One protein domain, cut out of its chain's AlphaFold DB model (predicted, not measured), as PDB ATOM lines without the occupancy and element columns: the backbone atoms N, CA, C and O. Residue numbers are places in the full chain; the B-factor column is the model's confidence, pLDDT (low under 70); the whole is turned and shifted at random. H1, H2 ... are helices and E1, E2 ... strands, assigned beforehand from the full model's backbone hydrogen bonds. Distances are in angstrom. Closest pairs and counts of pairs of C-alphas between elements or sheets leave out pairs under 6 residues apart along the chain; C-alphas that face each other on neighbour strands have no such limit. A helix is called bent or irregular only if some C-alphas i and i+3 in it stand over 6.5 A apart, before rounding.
ATOM      1  N   SER A  21     -18.887  50.436 -45.043       46.22
ATOM      2  CA  SER A  21     -17.797  49.698 -45.659       46.22
ATOM      3  C   SER A  21     -17.676  48.372 -44.910       46.22
ATOM      4  O   SER A  21     -17.483  48.339 -43.694       46.22
ATOM      5  N   VAL A  22     -17.883  47.260 -45.614       47.97
ATOM      6  CA  VAL A  22     -17.714  45.930 -45.027       47.97
ATOM      7  C   VAL A  22     -16.218  45.733 -44.812       47.97
ATOM      8  O   VAL A  22     -15.473  45.482 -45.743       47.97
ATOM      9  N   CYS A  23     -15.757  45.905 -43.580       59.78
ATOM     10  CA  CYS A  23     -14.383  45.598 -43.212       59.78
ATOM     11  C   CYS A  23     -14.245  44.076 -43.066       59.78
ATOM     12  O   CYS A  23     -14.891  43.479 -42.198       59.78
ATOM     13  N   ARG A  24     -13.433  43.431 -43.915       72.06
ATOM     14  CA  ARG A  24     -13.134  41.996 -43.799       72.06
ATOM     15  C   ARG A  24     -11.763  41.815 -43.164       72.06
ATOM     16  O   ARG A  24     -10.812  42.512 -43.503       72.06
ATOM     17  N   ILE A  25     -11.657  40.838 -42.268       73.50
ATOM     18  CA  ILE A  25     -10.405  40.514 -41.583       73.50
ATOM     19  C   ILE A  25      -9.944  39.136 -42.050       73.50
ATOM     20  O   ILE A  25     -10.661  38.146 -41.901       73.50
ATOM     21  N   GLY A  26      -8.748  39.072 -42.612       79.12
ATOM     22  CA  GLY A  26      -8.056  37.854 -43.000       79.12
ATOM     23  C   GLY A  26      -6.759  37.659 -42.230       79.12
ATOM     24  O   GLY A  26      -6.410  38.425 -41.328       79.12
ATOM     25  N   ILE A  27      -6.048  36.597 -42.588       81.44
ATOM     26  CA  ILE A  27      -4.798  36.192 -41.946       81.44
ATOM     27  C   ILE A  27      -3.774  35.762 -42.996       81.44
ATOM     28  O   ILE A  27      -4.109  35.041 -43.942       81.44
ATOM     29  N   SER A  28      -2.521  36.178 -42.813       87.75
ATOM     30  CA  SER A  28      -1.405  35.692 -43.627       87.75
ATOM     31  C   SER A  28      -0.964  34.316 -43.145       87.75
ATOM     32  O   SER A  28      -0.566  34.148 -41.992       87.75
ATOM     33  N   ILE A  29      -0.971  33.313 -44.023       84.69
ATOM     34  CA  ILE A  29      -0.475  31.974 -43.664       84.69
ATOM     35  C   ILE A  29       1.036  31.968 -43.379       84.69
ATOM     36  O   ILE A  29       1.509  31.080 -42.668       84.69
ATOM     37  N   GLY A  30       1.784  32.956 -43.891       79.88
ATOM     38  CA  GLY A  30       3.211  33.149 -43.611       79.88
ATOM     39  C   GLY A  30       3.483  33.384 -42.128       79.88
ATOM     40  O   GLY A  30       4.413  32.824 -41.553       79.88
ATOM     41  N   SER A  31       2.584  34.093 -41.449       73.62
ATOM     42  CA  SER A  31       2.675  34.288 -39.998       73.62
ATOM     43  C   SER A  31       2.520  32.982 -39.193       73.62
ATOM     44  O   SER A  31       2.911  32.887 -38.032       73.62
ATOM     45  N   MET A  32       2.016  31.920 -39.828       71.38
ATOM     46  CA  MET A  32       1.823  30.602 -39.233       71.38
ATOM     47  C   MET A  32       2.799  29.552 -39.781       71.38
ATOM     48  O   MET A  32       2.502  28.360 -39.691       71.38
ATOM     49  N   ILE A  33       3.969  29.956 -40.302       72.25
ATOM     50  CA  ILE A  33       4.979  29.052 -40.891       72.25
ATOM     51  C   ILE A  33       5.224  27.774 -40.069       72.25
ATOM     52  O   ILE A  33       5.125  26.692 -40.643       72.25
ATOM     53  N   PRO A  34       5.457  27.811 -38.739       65.00
ATOM     54  CA  PRO A  34       5.675  26.578 -37.976       65.00
ATOM     55  C   PRO A  34       4.526  25.560 -38.096       65.00
ATOM     56  O   PRO A  34       4.750  24.354 -38.028       65.00
ATOM     57  N   TYR A  35       3.299  26.041 -38.295       62.66
ATOM     58  CA  TYR A  35       2.096  25.231 -38.462       62.66
ATOM     59  C   TYR A  35       1.824  24.869 -39.927       62.66
ATOM     60  O   TYR A  35       1.225  23.825 -40.200       62.66
ATOM     61  N   SER A  36       2.245  25.709 -40.879       58.84
ATOM     62  CA  SER A  36       1.901  25.541 -42.298       58.84
ATOM     63  C   SER A  36       2.671  24.393 -42.928       58.84
ATOM     64  O   SER A  36       2.130  23.689 -43.779       58.84
ATOM     65  N   LEU A  37       3.855  24.113 -42.379       66.62
ATOM     66  CA  LEU A  37       4.667  22.934 -42.667       66.62
ATOM     67  C   LEU A  37       3.965  21.615 -42.320       66.62
ATOM     68  O   LEU A  37       4.348  20.566 -42.837       66.62
ATOM     69  N   ILE A  38       2.967  21.649 -41.428       67.31
ATOM     70  CA  ILE A  38       2.193  20.471 -41.021       67.31
ATOM     71  C   ILE A  38       0.985  20.303 -41.946       67.31
ATOM     72  O   ILE A  38       0.805  19.242 -42.542       67.31
ATOM     73  N   SER A  39       0.131  21.328 -42.049       80.88
ATOM     74  CA  SER A  39      -1.028  21.305 -42.945       80.88
ATOM     75  C   SER A  39      -1.676  22.683 -43.097       80.88
ATOM     76  O   SER A  39      -2.352  23.170 -42.188       80.88
ATOM     77  N   VAL A  40      -1.597  23.260 -44.300       84.12
ATOM     78  CA  VAL A  40      -2.321  24.498 -44.645       84.12
ATOM     79  C   VAL A  40      -3.846  24.359 -44.496       84.12
ATOM     80  O   VAL A  40      -4.531  25.309 -44.125       84.12
ATOM     81  N   ARG A  41      -4.397  23.149 -44.684       87.19
ATOM     82  CA  ARG A  41      -5.834  22.882 -44.484       87.19
ATOM     83  C   ARG A  41      -6.251  23.026 -43.024       87.19
ATOM     84  O   ARG A  41      -7.341  23.524 -42.751       87.19
ATOM     85  N   MET A  42      -5.402  22.580 -42.094       84.00
ATOM     86  CA  MET A  42      -5.665  22.733 -40.662       84.00
ATOM     87  C   MET A  42      -5.600  24.199 -40.250       84.00
ATOM     88  O   MET A  42      -6.503  24.653 -39.557       84.00
ATOM     89  N   ILE A  43      -4.609  24.948 -40.745       82.31
ATOM     90  CA  ILE A  43      -4.525  26.399 -40.519       82.31
ATOM     91  C   ILE A  43      -5.784  27.099 -41.008       82.31
ATOM     92  O   ILE A  43      -6.390  27.845 -40.251       82.31
ATOM     93  N   ALA A  44      -6.205  26.831 -42.246       87.50
ATOM     94  CA  ALA A  44      -7.397  27.453 -42.806       87.50
ATOM     95  C   ALA A  44      -8.641  27.183 -41.945       87.50
ATOM     96  O   ALA A  44      -9.502  28.049 -41.807       87.50
ATOM     97  N   ARG A  45      -8.740  25.986 -41.350       83.75
ATOM     98  CA  ARG A  45      -9.826  25.646 -40.427       83.75
ATOM     99  C   ARG A  45      -9.710  26.392 -39.102       83.75
ATOM    100  O   ARG A  45     -10.688  27.002 -38.701       83.75
ATOM    101  N   TRP A  46      -8.538  26.411 -38.474       78.88
ATOM    102  CA  TRP A  46      -8.327  27.169 -37.238       78.88
ATOM    103  C   TRP A  46      -8.581  28.665 -37.421       78.88
ATOM    104  O   TRP A  46      -9.196  29.284 -36.563       78.88
ATOM    105  N   ALA A  47      -8.171  29.231 -38.555       78.56
ATOM    106  CA  ALA A  47      -8.464  30.612 -38.907       78.56
ATOM    107  C   ALA A  47      -9.977  30.849 -39.045       78.56
ATOM    108  O   ALA A  47     -10.512  31.803 -38.486       78.56
ATOM    109  N   LYS A  48     -10.698  29.946 -39.720       78.31
ATOM    110  CA  LYS A  48     -12.163  30.026 -39.798       78.31
ATOM    111  C   LYS A  48     -12.808  29.983 -38.414       78.31
ATOM    112  O   LYS A  48     -13.670  30.803 -38.119       78.31
ATOM    113  N   ASP A  49     -12.381  29.042 -37.578       71.88
ATOM    114  CA  ASP A  49     -12.915  28.855 -36.227       71.88
ATOM    115  C   ASP A  49     -12.605  30.067 -35.324       71.88
ATOM    116  O   ASP A  49     -13.372  30.372 -34.414       71.88
ATOM    117  N   ALA A  50     -11.519  30.796 -35.608       66.12
ATOM    118  CA  ALA A  50     -11.155  32.054 -34.957       66.12
ATOM    119  C   ALA A  50     -11.889  33.294 -35.515       66.12
ATOM    120  O   ALA A  50     -11.704  34.389 -34.989       66.12
ATOM    121  N   GLY A  51     -12.726  33.139 -36.548       69.38
ATOM    122  CA  GLY A  51     -13.560  34.211 -37.099       69.38
ATOM    123  C   GLY A  51     -12.952  34.997 -38.264       69.38
ATOM    124  O   GLY A  51     -13.507  36.030 -38.633       69.38
ATOM    125  N   TYR A  52     -11.851  34.535 -38.862       76.00
ATOM    126  CA  TYR A  52     -11.293  35.160 -40.067       76.00
ATOM    127  C   TYR A  52     -12.150  34.866 -41.308       76.00
ATOM    128  O   TYR A  52     -12.718  33.781 -41.451       76.00
ATOM    129  N   SER A  53     -12.194  35.822 -42.236       79.25
ATOM    130  CA  SER A  53     -13.020  35.772 -43.452       79.25
ATOM    131  C   SER A  53     -12.277  35.236 -44.677       79.25
ATOM    132  O   SER A  53     -12.906  34.672 -45.572       79.25
ATOM    133  N   PHE A  54     -10.954  35.404 -44.737       91.19
ATOM    134  CA  PHE A  54     -10.131  35.000 -45.880       91.19
ATOM    135  C   PHE A  54      -8.673  34.723 -45.473       91.19
ATOM    136  O   PHE A  54      -8.258  34.989 -44.343       91.19
ATOM    137  N   LEU A  55      -7.898  34.184 -46.414       91.81
ATOM    138  CA  LEU A  55      -6.461  33.945 -46.294       91.81
ATOM    139  C   LEU A  55      -5.672  34.813 -47.279       91.81
ATOM    140  O   LEU A  55      -6.083  34.992 -48.429       91.81
ATOM    141  N   GLN A  56      -4.502  35.259 -46.835       92.81
ATOM    142  CA  GLN A  56      -3.400  35.671 -47.699       92.81
ATOM    143  C   GLN A  56      -2.365  34.551 -47.737       92.81
ATOM    144  O   GLN A  56      -1.969  34.028 -46.690       92.81
ATOM    145  N   ALA A  57      -1.976  34.140 -48.940       92.19
ATOM    146  CA  ALA A  57      -1.139  32.970 -49.154       92.19
ATOM    147  C   ALA A  57       0.183  33.305 -49.841       92.19
ATOM    148  O   ALA A  57       0.226  34.100 -50.765       92.19
ATOM    149  N   LEU A  58       1.251  32.614 -49.466       92.00
ATOM    150  CA  LEU A  58       2.474  32.558 -50.261       92.00
ATOM    151  C   LEU A  58       2.909  31.099 -50.426       92.00
ATOM    152  O   LEU A  58       2.450  30.241 -49.662       92.00
ATOM    153  N   PRO A  59       3.761  30.775 -51.410       91.56
ATOM    154  CA  PRO A  59       4.284  29.431 -51.572       91.56
ATOM    155  C   PRO A  59       5.076  28.977 -50.345       91.56
ATOM    156  O   PRO A  59       6.193  29.427 -50.098       91.56
ATOM    157  N   LEU A  60       4.504  28.038 -49.593       89.00
ATOM    158  CA  LEU A  60       5.149  27.415 -48.442       89.00
ATOM    159  C   LEU A  60       5.319  25.914 -48.658       89.00
ATOM    160  O   LEU A  60       4.569  25.249 -49.380       89.00
ATOM    161  N   ARG A  61       6.318  25.344 -47.993       83.75
ATOM    162  CA  ARG A  61       6.584  23.911 -48.008       83.75
ATOM    163  C   ARG A  61       5.376  23.171 -47.428       83.75
ATOM    164  O   ARG A  61       4.914  23.471 -46.335       83.75
ATOM    165  N   GLY A  62       4.885  22.179 -48.172       80.00
ATOM    166  CA  GLY A  62       3.656  21.445 -47.842       80.00
ATOM    167  C   GLY A  62       2.418  21.930 -48.600       80.00
ATOM    168  O   GLY A  62       1.386  21.262 -48.540       80.00
ATOM    169  N   MET A  63       2.525  23.031 -49.351       88.00
ATOM    170  CA  MET A  63       1.502  23.478 -50.293       88.00
ATOM    171  C   MET A  63       1.752  22.942 -51.706       88.00
ATOM    172  O   MET A  63       2.868  22.609 -52.100       88.00
ATOM    173  N   THR A  64       0.670  22.876 -52.466       88.00
ATOM    174  CA  THR A  64       0.571  22.467 -53.870       88.00
ATOM    175  C   THR A  64      -0.139  23.530 -54.710       88.00
ATOM    176  O   THR A  64      -0.130  23.437 -55.933       88.00
ATOM    177  N   GLY A  65      -0.782  24.513 -54.064       87.81
ATOM    178  CA  GLY A  65      -1.601  25.545 -54.706       87.81
ATOM    179  C   GLY A  65      -2.992  25.051 -55.115       87.81
ATOM    180  O   GLY A  65      -3.781  25.816 -55.651       87.81
ATOM    181  N   LYS A  66      -3.310  23.774 -54.870       88.75
ATOM    182  CA  LYS A  66      -4.564  23.115 -55.283       88.75
ATOM    183  C   LYS A  66      -5.398  22.651 -54.094       88.75
ATOM    184  O   LYS A  66      -6.275  21.793 -54.216       88.75
ATOM    185  N   GLU A  67      -5.087  23.144 -52.904       87.81
ATOM    186  CA  GLU A  67      -5.787  22.757 -51.695       87.81
ATOM    187  C   GLU A  67      -7.219  23.283 -51.674       87.81
ATOM    188  O   GLU A  67      -7.483  24.455 -51.916       87.81
ATOM    189  N   ILE A  68      -8.144  22.419 -51.257       90.31
ATOM    190  CA  ILE A  68      -9.476  22.845 -50.835       90.31
ATOM    191  C   ILE A  68      -9.359  23.313 -49.381       90.31
ATOM    192  O   ILE A  68      -9.126  22.499 -48.479       90.31
ATOM    193  N   LEU A  69      -9.470  24.623 -49.168       92.06
ATOM    194  CA  LEU A  69      -9.307  25.278 -47.870       92.06
ATOM    195  C   LEU A  69     -10.662  25.651 -47.259       92.06
ATOM    196  O   LEU A  69     -11.658  25.826 -47.954       92.06
ATOM    197  N   ALA A  70     -10.704  25.754 -45.928       91.19
ATOM    198  CA  ALA A  70     -11.919  26.134 -45.205       91.19
ATOM    199  C   ALA A  70     -12.276  27.628 -45.356       91.19
ATOM    200  O   ALA A  70     -13.423  27.997 -45.095       91.19
ATOM    201  N   LEU A  71     -11.304  28.442 -45.775       89.56
ATOM    202  CA  LEU A  71     -11.429  29.860 -46.101       89.56
ATOM    203  C   LEU A  71     -10.942  30.105 -47.535       89.56
ATOM    204  O   LEU A  71     -10.030  29.401 -47.983       89.56
ATOM    205  N   PRO A  72     -11.512  31.092 -48.246       94.06
ATOM    206  CA  PRO A  72     -11.007  31.495 -49.550       94.06
ATOM    207  C   PRO A  72      -9.649  32.194 -49.414       94.06
ATOM    208  O   PRO A  72      -9.401  32.905 -48.441       94.06
ATOM    209  N   VAL A  73      -8.781  32.023 -50.411       93.44
ATOM    210  CA  VAL A  73      -7.561  32.831 -50.562       93.44
ATOM    211  C   VAL A  73      -7.918  34.043 -51.416       93.44
ATOM    212  O   VAL A  73      -8.318  33.882 -52.570       93.44
ATOM    213  N   PHE A  74      -7.829  35.242 -50.843       93.25
ATOM    214  CA  PHE A  74      -8.121  36.497 -51.551       93.25
ATOM    215  C   PHE A  74      -6.862  37.144 -52.110       93.25
ATOM    216  O   PHE A  74      -6.917  37.764 -53.174       93.25
ATOM    217  N   TYR A  75      -5.736  36.949 -51.428       92.62
ATOM    218  CA  TYR A  75      -4.469  37.577 -51.762       92.62
ATOM    219  C   TYR A  75      -3.350  36.557 -51.807       92.62
ATOM    220  O   TYR A  75      -3.363  35.575 -51.055       92.62
ATOM    221  N   LYS A  76      -2.384  36.801 -52.688       92.81
ATOM    222  CA  LYS A  76      -1.195  35.973 -52.796       92.81
ATOM    223  C   LYS A  76       0.079  36.787 -52.969       92.81
ATOM    224  O   LYS A  76       0.057  37.835 -53.602       92.81
ATOM    225  N   GLU A  77       1.177  36.255 -52.460       90.81
ATOM    226  CA  GLU A  77       2.524  36.823 -52.549       90.81
ATOM    227  C   GLU A  77       3.510  35.784 -53.070       90.81
ATOM    228  O   GLU A  77       3.286  34.576 -52.937       90.81
ATOM    229  N   HIS A  78       4.617  36.257 -53.640       90.31
ATOM    230  CA  HIS A  78       5.764  35.406 -53.937       90.31
ATOM    231  C   HIS A  78       6.400  34.883 -52.645       90.31
ATOM    232  O   HIS A  78       6.211  35.426 -51.556       90.31
ATOM    233  N   ALA A  79       7.147  33.786 -52.750       90.25
ATOM    234  CA  ALA A  79       7.928  33.310 -51.615       90.25
ATOM    235  C   ALA A  79       9.038  34.321 -51.304       90.25
ATOM    236  O   ALA A  79       9.727  34.758 -52.214       90.25
ATOM    237  N   TRP A  80       9.253  34.645 -50.029       86.25
ATOM    238  CA  TRP A  80      10.158  35.737 -49.649       86.25
ATOM    239  C   TRP A  80      11.615  35.543 -50.074       86.25
ATOM    240  O   TRP A  80      12.284  36.509 -50.406       86.25
ATOM    241  N   ASN A  81      12.130  34.314 -50.008       88.94
ATOM    242  CA  ASN A  81      13.478  33.987 -50.477       88.94
ATOM    243  C   ASN A  81      13.623  32.471 -50.691       88.94
ATOM    244  O   ASN A  81      14.143  31.771 -49.826       88.94
ATOM    245  N   PRO A  82      13.100  31.887 -51.777       91.62
ATOM    246  CA  PRO A  82      13.137  30.440 -51.954       91.62
ATOM    247  C   PRO A  82      14.568  29.902 -52.107       91.62
ATOM    248  O   PRO A  82      15.414  30.510 -52.757       91.62
ATOM    249  N   VAL A  83      14.842  28.729 -51.522       91.31
ATOM    250  CA  VAL A  83      16.203  28.166 -51.423       91.31
ATOM    251  C   VAL A  83      16.259  26.772 -52.047       91.31
ATOM    252  O   VAL A  83      15.436  25.905 -51.740       91.31
ATOM    253  N   TRP A  84      17.258  26.505 -52.896       91.94
ATOM    254  CA  TRP A  84      17.411  25.205 -53.562       91.94
ATOM    255  C   TRP A  84      17.834  24.089 -52.599       91.94
ATOM    256  O   TRP A  84      17.440  22.935 -52.789       91.94
ATOM    257  N   SER A  85      18.621  24.393 -51.559       90.44
ATOM    258  CA  SER A  85      19.137  23.370 -50.640       90.44
ATOM    259  C   SER A  85      19.419  23.864 -49.216       90.44
ATOM    260  O   SER A  85      19.650  25.045 -48.981       90.44
ATOM    261  N   LEU A  86      19.480  22.932 -48.254       89.62
ATOM    262  CA  LEU A  86      19.912  23.240 -46.885       89.62
ATOM    263  C   LEU A  86      21.361  23.739 -46.856       89.62
ATOM    264  O   LEU A  86      21.687  24.628 -46.081       89.62
ATOM    265  N   SER A  87      22.234  23.173 -47.697       91.81
ATOM    266  CA  SER A  87      23.640  23.587 -47.735       91.81
ATOM    267  C   SER A  87      23.789  25.049 -48.144       91.81
ATOM    268  O   SER A  87      24.681  25.707 -47.627       91.81
ATOM    269  N   GLN A  88      22.954  25.529 -49.064       90.50
ATOM    270  CA  GLN A  88      22.935  26.927 -49.488       90.50
ATOM    271  C   GLN A  88      22.539  27.836 -48.314       90.50
ATOM    272  O   GLN A  88      23.284  28.751 -47.976       90.50
ATOM    273  N   ALA A  89      21.446  27.494 -47.618       88.56
ATOM    274  CA  ALA A  89      20.979  28.209 -46.426       88.56
ATOM    275  C   ALA A  89      22.009  28.246 -45.290       88.56
ATOM    276  O   ALA A  89      22.175  29.269 -44.636       88.56
ATOM    277  N   LEU A  90      22.722  27.141 -45.047       88.62
ATOM    278  CA  LEU A  90      23.763  27.082 -44.013       88.62
ATOM    279  C   LEU A  90      25.003  27.917 -44.360       88.62
ATOM    280  O   LEU A  90      25.743  28.298 -43.462       88.62
ATOM    281  N   LYS A  91      25.244  28.175 -45.648       91.38
ATOM    282  CA  LYS A  91      26.369  28.984 -46.130       91.38
ATOM    283  C   LYS A  91      25.997  30.443 -46.386       91.38
ATOM    284  O   LYS A  91      26.863  31.201 -46.810       91.38
ATOM    285  N   HIS A  92      24.739  30.826 -46.158       89.56
ATOM    286  CA  HIS A  92      24.210  32.147 -46.498       89.56
ATOM    287  C   HIS A  92      24.411  32.534 -47.971       89.56
ATOM    288  O   HIS A  92      24.533  33.710 -48.309       89.56
ATOM    289  N   GLU A  93      24.440  31.544 -48.865       93.12
ATOM    290  CA  GLU A  93      24.501  31.795 -50.306       93.12
ATOM    291  C   GLU A  93      23.195  32.484 -50.765       93.12
ATOM    292  O   GLU A  93      22.137  32.215 -50.185       93.12
ATOM    293  N   PRO A  94      23.219  33.364 -51.784       93.19
ATOM    294  CA  PRO A  94      22.018  34.054 -52.261       93.19
ATOM    295  C   PRO A  94      20.895  33.088 -52.659       93.19
ATOM    296  O   PRO A  94      21.159  32.076 -53.311       93.19
ATOM    297  N   GLY A  95      19.658  33.380 -52.248       89.88
ATOM    298  CA  GLY A  95      18.448  32.634 -52.606       89.88
ATOM    299  C   GLY A  95      17.841  33.061 -53.945       89.88
ATOM    300  O   GLY A  95      18.472  33.767 -54.731       89.88
ATOM    301  N   GLY A  96      16.612  32.615 -54.214       86.00
ATOM    302  CA  GLY A  96      15.889  32.919 -55.453       86.00
ATOM    303  C   GLY A  96      15.630  34.411 -55.675       86.00
ATOM    304  O   GLY A  96      15.671  34.851 -56.817       86.00
ATOM    305  N   GLU A  97      15.489  35.187 -54.596       85.44
ATOM    306  CA  GLU A  97      15.327  36.650 -54.650       85.44
ATOM    307  C   GLU A  97      16.672  37.400 -54.595       85.44
ATOM    308  O   GLU A  97      16.727  38.606 -54.377       85.44
ATOM    309  N   GLY A  98      17.803  36.693 -54.711       85.31
ATOM    310  CA  GLY A  98      19.141  37.290 -54.635       85.31
ATOM    311  C   GLY A  98      19.573  37.742 -53.232       85.31
ATOM    312  O   GLY A  98      20.715  38.163 -53.055       85.31
ATOM    313  N   MET A  99      18.708  37.609 -52.221       85.69
ATOM    314  CA  MET A  99      19.015  37.920 -50.821       85.69
ATOM    315  C   MET A  99      19.790  36.782 -50.136       85.69
ATOM    316  O   MET A  99      19.571  35.612 -50.478       85.69
ATOM    317  N   PRO A 100      20.649  37.069 -49.133       88.88
ATOM    318  CA  PRO A 100      21.291  36.035 -48.322       88.88
ATOM    319  C   PRO A 100      20.259  35.055 -47.759       88.88
ATOM    320  O   PRO A 100      19.258  35.471 -47.178       88.88
ATOM    321  N   SER A 101      20.484  33.755 -47.948       88.81
ATOM    322  CA  SER A 101      19.557  32.737 -47.452       88.81
ATOM    323  C   SER A 101      19.797  32.397 -45.981       88.81
ATOM    324  O   SER A 101      20.920  32.430 -45.470       88.81
ATOM    325  N   TYR A 102      18.721  32.028 -45.296       86.25
ATOM    326  CA  TYR A 102      18.728  31.563 -43.914       86.25
ATOM    327  C   TYR A 102      18.061  30.191 -43.795       86.25
ATOM    328  O   TYR A 102      17.327  29.729 -44.671       86.25
ATOM    329  N   ILE A 103      18.282  29.514 -42.666       83.50
ATOM    330  CA  ILE A 103      17.646  28.215 -42.380       83.50
ATOM    331  C   ILE A 103      16.115  28.329 -42.464       83.50
ATOM    332  O   ILE A 103      15.449  27.416 -42.950       83.50
ATOM    333  N   ASN A 104      15.570  29.459 -42.018       81.50
ATOM    334  CA  ASN A 104      14.148  29.791 -42.034       81.50
ATOM    335  C   ASN A 104      13.594  29.720 -43.460       81.50
ATOM    336  O   ASN A 104      12.540  29.126 -43.676       81.50
ATOM    337  N   ASP A 105      14.343  30.268 -44.416       84.69
ATOM    338  CA  ASP A 105      13.981  30.308 -45.825       84.69
ATOM    339  C   ASP A 105      13.919  28.898 -46.399       84.69
ATOM    340  O   ASP A 105      12.940  28.529 -47.035       84.69
ATOM    341  N   TRP A 106      14.905  28.052 -46.085       85.00
ATOM    342  CA  TRP A 106      14.886  26.653 -46.513       85.00
ATOM    343  C   TRP A 106      13.744  25.849 -45.877       85.00
ATOM    344  O   TRP A 106      13.153  24.971 -46.520       85.00
ATOM    345  N   ILE A 107      13.433  26.115 -44.607       83.12
ATOM    346  CA  ILE A 107      12.332  25.460 -43.900       83.12
ATOM    347  C   ILE A 107      10.997  25.846 -44.546       83.12
ATOM    348  O   ILE A 107      10.227  24.953 -44.910       83.12
ATOM    349  N   ALA A 108      10.745  27.146 -44.693       84.56
ATOM    350  CA  ALA A 108       9.459  27.708 -45.083       84.56
ATOM    351  C   ALA A 108       9.227  27.658 -46.594       84.56
ATOM    352  O   ALA A 108       8.198  27.151 -47.039       84.56
ATOM    353  N   SER A 109      10.195  28.130 -47.369       86.44
ATOM    354  CA  SER A 109      10.102  28.292 -48.813       86.44
ATOM    355  C   SER A 109      10.787  27.104 -49.493       86.44
ATOM    356  O   SER A 109      11.983  26.865 -49.288       86.44
ATOM    357  N   PRO A 110      10.068  26.284 -50.281       80.44
ATOM    358  CA  PRO A 110      10.718  25.251 -51.076       80.44
ATOM    359  C   PRO A 110      11.633  25.883 -52.144       80.44
ATOM    360  O   PRO A 110      11.843  27.093 -52.185       80.44
ATOM    361  N   ASN A 111      12.218  25.051 -53.011       91.00
ATOM    362  CA  ASN A 111      13.039  25.576 -54.101       91.00
ATOM    363  C   ASN A 111      12.232  26.532 -55.017       91.00
ATOM    364  O   ASN A 111      11.005  26.391 -55.096       91.00
ATOM    365  N   PRO A 112      12.906  27.462 -55.718       93.25
ATOM    366  CA  PRO A 112      12.245  28.495 -56.520       93.25
ATOM    367  C   PRO A 112      11.247  27.955 -57.550       93.25
ATOM    368  O   PRO A 112      10.119  28.437 -57.611       93.25
ATOM    369  N   ASP A 113      11.597  26.888 -58.276       93.19
ATOM    370  CA  ASP A 113      10.718  26.306 -59.302       93.19
ATOM    371  C   ASP A 113       9.384  25.826 -58.716       93.19
ATOM    372  O   ASP A 113       8.315  26.019 -59.296       93.19
ATOM    373  N   ARG A 114       9.427  25.202 -57.533       91.94
ATOM    374  CA  ARG A 114       8.217  24.765 -56.829       91.94
ATOM    375  C   ARG A 114       7.432  25.943 -56.277       91.94
ATOM    376  O   ARG A 114       6.205  25.891 -56.310       91.94
ATOM    377  N   CYS A 115       8.108  26.971 -55.769       93.81
ATOM    378  CA  CYS A 115       7.437  28.182 -55.311       93.81
ATOM    379  C   CYS A 115       6.646  28.828 -56.444       93.81
ATOM    380  O   CYS A 115       5.460  29.090 -56.259       93.81
ATOM    381  N   GLN A 116       7.255  28.971 -57.623       94.00
ATOM    382  CA  GLN A 116       6.581  29.517 -58.797       94.00
ATOM    383  C   GLN A 116       5.372  28.666 -59.199       94.00
ATOM    384  O   GLN A 116       4.268  29.181 -59.338       94.00
ATOM    385  N   GLN A 117       5.534  27.339 -59.278       94.06
ATOM    386  CA  GLN A 117       4.418  26.437 -59.585       94.06
ATOM    387  C   GLN A 117       3.259  26.575 -58.593       94.06
ATOM    388  O   GLN A 117       2.097  26.563 -58.995       94.06
ATOM    389  N   ILE A 118       3.540  26.674 -57.292       93.19
ATOM    390  CA  ILE A 118       2.498  26.874 -56.276       93.19
ATOM    391  C   ILE A 118       1.847  28.249 -56.466       93.19
ATOM    392  O   ILE A 118       0.622  28.329 -56.477       93.19
ATOM    393  N   PHE A 119       2.644  29.303 -56.651       93.44
ATOM    394  CA  PHE A 119       2.174  30.676 -56.842       93.44
ATOM    395  C   PHE A 119       1.224  30.815 -58.037       93.44
ATOM    396  O   PHE A 119       0.156  31.426 -57.921       93.44
ATOM    397  N   ASP A 120       1.572  30.195 -59.161       93.06
ATOM    398  CA  ASP A 120       0.767  30.203 -60.384       93.06
ATOM    399  C   ASP A 120      -0.586  29.509 -60.183       93.06
ATOM    400  O   ASP A 120      -1.586  29.900 -60.784       93.06
ATOM    401  N   ASN A 121      -0.637  28.496 -59.310       93.62
ATOM    402  CA  ASN A 121      -1.864  27.765 -58.989       93.62
ATOM    403  C   ASN A 121      -2.692  28.420 -57.869       93.62
ATOM    404  O   ASN A 121      -3.885  28.136 -57.761       93.62
ATOM    405  N   LEU A 122      -2.095  29.283 -57.038       91.06
ATOM    406  CA  LEU A 122      -2.824  29.982 -55.985       91.06
ATOM    407  C   LEU A 122      -3.818  30.991 -56.588       91.06
ATOM    408  O   LEU A 122      -3.441  31.782 -57.462       91.06
ATOM    409  N   PRO A 123      -5.078  31.015 -56.114       90.44
ATOM    410  CA  PRO A 123      -6.020  32.056 -56.489       90.44
ATOM    411  C   PRO A 123      -5.742  33.338 -55.694       90.44
ATOM    412  O   PRO A 123      -4.979  33.343 -54.728       90.44
ATOM    413  N   GLY A 124      -6.403  34.421 -56.092       89.75
ATOM    414  CA  GLY A 124      -6.318  35.708 -55.409       89.75
ATOM    415  C   GLY A 124      -5.490  36.742 -56.163       89.75
ATOM    416  O   GLY A 124      -4.844  36.452 -57.173       89.75
ATOM    417  N   GLU A 234     -13.764  49.404 -50.104       68.19
ATOM    418  CA  GLU A 234     -13.730  48.324 -49.111       68.19
ATOM    419  C   GLU A 234     -12.257  48.033 -48.744       68.19
ATOM    420  O   GLU A 234     -11.474  47.678 -49.626       68.19
ATOM    421  N   ILE A 235     -11.867  48.253 -47.479       72.69
ATOM    422  CA  ILE A 235     -10.512  47.961 -46.978       72.69
ATOM    423  C   ILE A 235     -10.535  46.599 -46.292       72.69
ATOM    424  O   ILE A 235     -11.293  46.391 -45.340       72.69
ATOM    425  N   ASP A 236      -9.648  45.718 -46.737       79.50
ATOM    426  CA  ASP A 236      -9.382  44.445 -46.085       79.50
ATOM    427  C   ASP A 236      -8.217  44.580 -45.097       79.50
ATOM    428  O   ASP A 236      -7.242  45.296 -45.322       79.50
ATOM    429  N   PHE A 237      -8.302  43.871 -43.979       76.94
ATOM    430  CA  PHE A 237      -7.240  43.818 -42.980       76.94
ATOM    431  C   PHE A 237      -6.641  42.427 -42.960       76.94
ATOM    432  O   PHE A 237      -7.373  41.442 -42.906       76.94
ATOM    433  N   VAL A 238      -5.317  42.332 -42.955       78.56
ATOM    434  CA  VAL A 238      -4.611  41.056 -42.836       78.56
ATOM    435  C   VAL A 238      -3.804  41.079 -41.557       78.56
ATOM    436  O   VAL A 238      -2.864  41.853 -41.400       78.56
ATOM    437  N   ALA A 239      -4.199  40.229 -40.619       74.44
ATOM    438  CA  ALA A 239      -3.460  40.048 -39.385       74.44
ATOM    439  C   ALA A 239      -2.274  39.102 -39.605       74.44
ATOM    440  O   ALA A 239      -2.407  38.056 -40.252       74.44
ATOM    441  N   GLU A 240      -1.141  39.414 -38.980       69.31
ATOM    442  CA  GLU A 240      -0.117  38.414 -38.715       69.31
ATOM    443  C   GLU A 240      -0.392  37.707 -37.386       69.31
ATOM    444  O   GLU A 240      -0.482  38.319 -36.319       69.31
ATOM    445  N   PHE A 241      -0.484  36.381 -37.424       58.06
ATOM    446  CA  PHE A 241      -0.459  35.567 -36.224       58.06
ATOM    447  C   PHE A 241       0.944  35.581 -35.618       58.06
ATOM    448  O   PHE A 241       1.829  34.837 -36.035       58.06
ATOM    449  N   LYS A 242       1.144  36.378 -34.569       50.00
ATOM    450  CA  LYS A 242       2.270  36.168 -33.660       50.00
ATOM    451  C   LYS A 242       1.831  35.235 -32.534       50.00
ATOM    452  O   LYS A 242       0.959  35.606 -31.745       50.00
ATOM    453  N   PRO A 243       2.441  34.047 -32.380       42.59
ATOM    454  CA  PRO A 243       2.294  33.280 -31.158       42.59
ATOM    455  C   PRO A 243       2.993  34.065 -30.044       42.59
ATOM    456  O   PRO A 243       4.181  33.874 -29.800       42.59
ATOM    457  N   LYS A 244       2.291  34.982 -29.369       35.81
ATOM    458  CA  LYS A 244       2.778  35.536 -28.100       35.81
ATOM    459  C   LYS A 244       3.038  34.351 -27.178       35.81
ATOM    460  O   LYS A 244       2.079  33.703 -26.783       35.81
ATOM    461  N   LEU A 245       4.319  34.043 -26.944       35.84
ATOM    462  CA  LEU A 245       4.938  33.167 -25.934       35.84
ATOM    463  C   LEU A 245       3.989  32.407 -24.983       35.84
ATOM    464  O   LEU A 245       4.104  32.479 -23.769       35.84
ATOM    465  N   GLN A 246       3.093  31.617 -25.554       35.84
ATOM    466  CA  GLN A 246       2.432  30.442 -25.006       35.84
ATOM    467  C   GLN A 246       2.050  29.585 -26.210       35.84
ATOM    468  O   GLN A 246       0.887  29.269 -26.444       35.84
ATOM    469  N   THR A 247       3.048  29.217 -27.018       38.22
ATOM    470  CA  THR A 247       2.919  28.071 -27.915       38.22
ATOM    471  C   THR A 247       2.355  26.932 -27.064       38.22
ATOM    472  O   THR A 247       3.010  26.561 -26.080       38.22
ATOM    473  N   PRO A 248       1.142  26.418 -27.344       43.31
ATOM    474  CA  PRO A 248       0.549  25.392 -26.509       43.31
ATOM    475  C   PRO A 248       1.562  24.270 -26.315       43.31
ATOM    476  O   PRO A 248       2.161  23.813 -27.288       43.31
ATOM    477  N   LYS A 249       1.806  23.857 -25.067       44.41
ATOM    478  CA  LYS A 249       2.873  22.906 -24.699       44.41
ATOM    479  C   LYS A 249       2.944  21.696 -25.645       44.41
ATOM    480  O   LYS A 249       4.032  21.261 -26.009       44.41
ATOM    481  N   TYR A 250       1.792  21.232 -26.135       38.84
ATOM    482  CA  TYR A 250       1.689  20.125 -27.084       38.84
ATOM    483  C   TYR A 250       2.386  20.367 -28.440       38.84
ATOM    484  O   TYR A 250       2.900  19.413 -29.018       38.84
ATOM    485  N   ILE A 251       2.459  21.609 -28.930       39.31
ATOM    486  CA  ILE A 251       3.119  21.993 -30.193       39.31
ATOM    487  C   ILE A 251       4.635  22.045 -30.004       39.31
ATOM    488  O   ILE A 251       5.368  21.467 -30.802       39.31
ATOM    489  N   CYS A 252       5.117  22.649 -28.912       39.22
ATOM    490  CA  CYS A 252       6.534  22.582 -28.540       39.22
ATOM    491  C   CYS A 252       6.988  21.126 -28.353       39.22
ATOM    492  O   CYS A 252       8.049  20.734 -28.838       39.22
ATOM    493  N   ASP A 253       6.165  20.301 -27.703       43.59
ATOM    494  CA  ASP A 253       6.443  18.881 -27.491       43.59
ATOM    495  C   ASP A 253       6.354  18.065 -28.789       43.59
ATOM    496  O   ASP A 253       7.044  17.053 -28.934       43.59
ATOM    497  N   PHE A 254       5.515  18.468 -29.745       40.81
ATOM    498  CA  PHE A 254       5.464  17.870 -31.078       40.81
ATOM    499  C   PHE A 254       6.720  18.218 -31.884       40.81
ATOM    500  O   PHE A 254       7.372  17.310 -32.392       40.81
ATOM    501  N   MET A 255       7.114  19.494 -31.927       38.41
ATOM    502  CA  MET A 255       8.311  19.957 -32.639       38.41
ATOM    503  C   MET A 255       9.588  19.339 -32.067       38.41
ATOM    504  O   MET A 255      10.413  18.841 -32.827       38.41
ATOM    505  N   LYS A 256       9.721  19.257 -30.736       43.09
ATOM    506  CA  LYS A 256      10.832  18.535 -30.089       43.09
ATOM    507  C   LYS A 256      10.869  17.068 -30.514       43.09
ATOM    508  O   LYS A 256      11.918  16.570 -30.909       43.09
ATOM    509  N   ARG A 257       9.721  16.379 -30.506       44.50
ATOM    510  CA  ARG A 257       9.629  14.975 -30.946       44.50
ATOM    511  C   ARG A 257       9.940  14.802 -32.430       44.50
ATOM    512  O   ARG A 257      10.583  13.819 -32.796       44.50
ATOM    513  N   PHE A 258       9.500  15.730 -33.272       38.75
ATOM    514  CA  PHE A 258       9.752  15.715 -34.707       38.75
ATOM    515  C   PHE A 258      11.237  15.939 -35.014       38.75
ATOM    516  O   PHE A 258      11.840  15.115 -35.698       38.75
ATOM    517  N   ILE A 259      11.854  16.965 -34.421       41.22
ATOM    518  CA  ILE A 259      13.286  17.264 -34.561       41.22
ATOM    519  C   ILE A 259      14.137  16.102 -34.035       41.22
ATOM    520  O   ILE A 259      15.059  15.672 -34.719       41.22
ATOM    521  N   SER A 260      13.802  15.514 -32.879       42.03
ATOM    522  CA  SER A 260      14.519  14.336 -32.365       42.03
ATOM    523  C   SER A 260      14.375  13.104 -33.263       42.03
ATOM    524  O   SER A 260      15.321  12.330 -33.397       42.03
ATOM    525  N   LYS A 261      13.215  12.893 -33.900       42.56
ATOM    526  CA  LYS A 261      13.034  11.804 -34.875       42.56
ATOM    527  C   LYS A 261      13.837  12.048 -36.150       42.56
ATOM    528  O   LYS A 261      14.465  11.112 -36.638       42.56
ATOM    529  N   LEU A 262      13.841  13.283 -36.647       36.75
ATOM    530  CA  LEU A 262      14.597  13.683 -37.828       36.75
ATOM    531  C   LEU A 262      16.108  13.547 -37.583       36.75
ATOM    532  O   LEU A 262      16.798  12.913 -38.375       36.75
ATOM    533  N   ALA A 263      16.601  14.027 -36.438       38.28
ATOM    534  CA  ALA A 263      17.992  13.870 -36.018       38.28
ATOM    535  C   ALA A 263      18.391  12.389 -35.926       38.28
ATOM    536  O   ALA A 263      19.387  11.988 -36.516       38.28
ATOM    537  N   ASN A 264      17.567  11.546 -35.293       43.84
ATOM    538  CA  ASN A 264      17.824  10.105 -35.209       43.84
ATOM    539  C   ASN A 264      17.819   9.402 -36.576       43.84
ATOM    540  O   ASN A 264      18.555   8.434 -36.763       43.84
TER     541      ASN A 264
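AT A GLANCE: This is residues 21 to 124 and 234 to 264 of the 276 residues of an uncharacterized protein of Candidatus Berkelbacteria bacterium CG08_land_8_20_14_0_20_39_8 (UniProt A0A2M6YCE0). A small sheet of four parallel strands, curled like part of a barrel, makes one end of the body, with H2 covering one face and H1 leading from the end of E1 into the middle. Away from the sheet, the short helices H3 and H4 and the loop between them make the other end, H5 lies beyond the edge strand E3, and a tail from E4 leads to H6, where residues 244 to 250 and 256 to 264 stick out from the body. The printed part has 135 residues, with six named helices and four named strands in the order E1 H1 H2 E2 E3 H3 H4 H5 E4 H6; across the sheet the order is E3 E2 E1 E4, all parallel, and the class is mixed, helices and strands. The whole is compact, with a radius of gyration of the C-alphas of 15.6 A, and the C-alphas span 49 by 35 by 25 A.

HOW THE PARTS SIT: E1, residues 24 to 28, is an inner strand of a strongly twisted sheet. H1, residues 29 to 36, follows at once and only grazes the sheet with its residues 29 to 31. H2, residues 40 to 49, touches H1 at a steep tilt of 67 degrees, opposite ways, closest at the C-alphas of Ser 36 and Ile 43, 6.7 A apart. E2, residues 54 to 57, is parallel to E1 at 29 degrees, with N 56 and O 27 2.9 A apart, within hydrogen-bond range. E1, H1, H2 and E2 form a strand-helix-strand unit, two parallel neighbour strands with helices between them, and its crossover is right-handed. H2 is on the sheet at a height over the sheet of 9.9 A, over E2 and only just over E1, where 3 of its C-alphas fall; it runs along the strands, at 24 degrees to E2 on the local plane. The edge strand E3, residues 73 to 77, is parallel to E2 at 22 degrees, with N 57 and O 75 2.9 A apart. H3, residues 86 to 90, touches H4, residues 103 to 108, closest at the C-alphas of Ala 89 and Ile 103, 5.2 A apart. H4 and H1 are close but not clearly touching, with the C-alphas of Ile 33 and Ala 108 6.3 A apart. H5, residues 112 to 121, is only just not on the sheet, with 4 pairs of C-alphas within 10 A; its closest C-alpha pair with E3 is Lys 76 and Phe 119, 7.5 A. The other edge strand, E4, residues 236 to 239, is parallel to E1 at 39 degrees, with N 26 and O 237 2.8 A apart. H6, residues 249 to 264, touches no helix and is not on the sheet. Every O i to N i+4 pair is within hydrogen-bond range in H2, H3, H4, H5 and H6; in H1 it is 1 of 4, beside 4 of 5 O i to N i+3 pairs.

IN THESE COORDINATES: E1 begins at C-alpha 24, at (-13.134, 41.996, -43.799), and is 13.3 A long. H1 is irregular, with C-alphas 31 and 34 8.5 A apart. H2 is 14.2 A long and E3 11.0 A. H5 is 14.3 A long and begins at C-alpha 112, at (12.245, 28.495, -56.520). H6, 22.3 A long, ends at C-alpha 264, at (17.824, 10.105, -35.209).

THE WHOLE: The two C-alphas farthest apart are those of Ser 21 and Asn 264, 54.3 A. Residues 125 to 233 are not printed, and C-alphas 124 and 234 are 15.9 A apart across the cut. The links E2 to E3 and H3 to H4 are long. The mean pLDDT of the printed part is 76.4; 36 residues are under 70, among them residues 240 to 264, and the mean for H6 is 41.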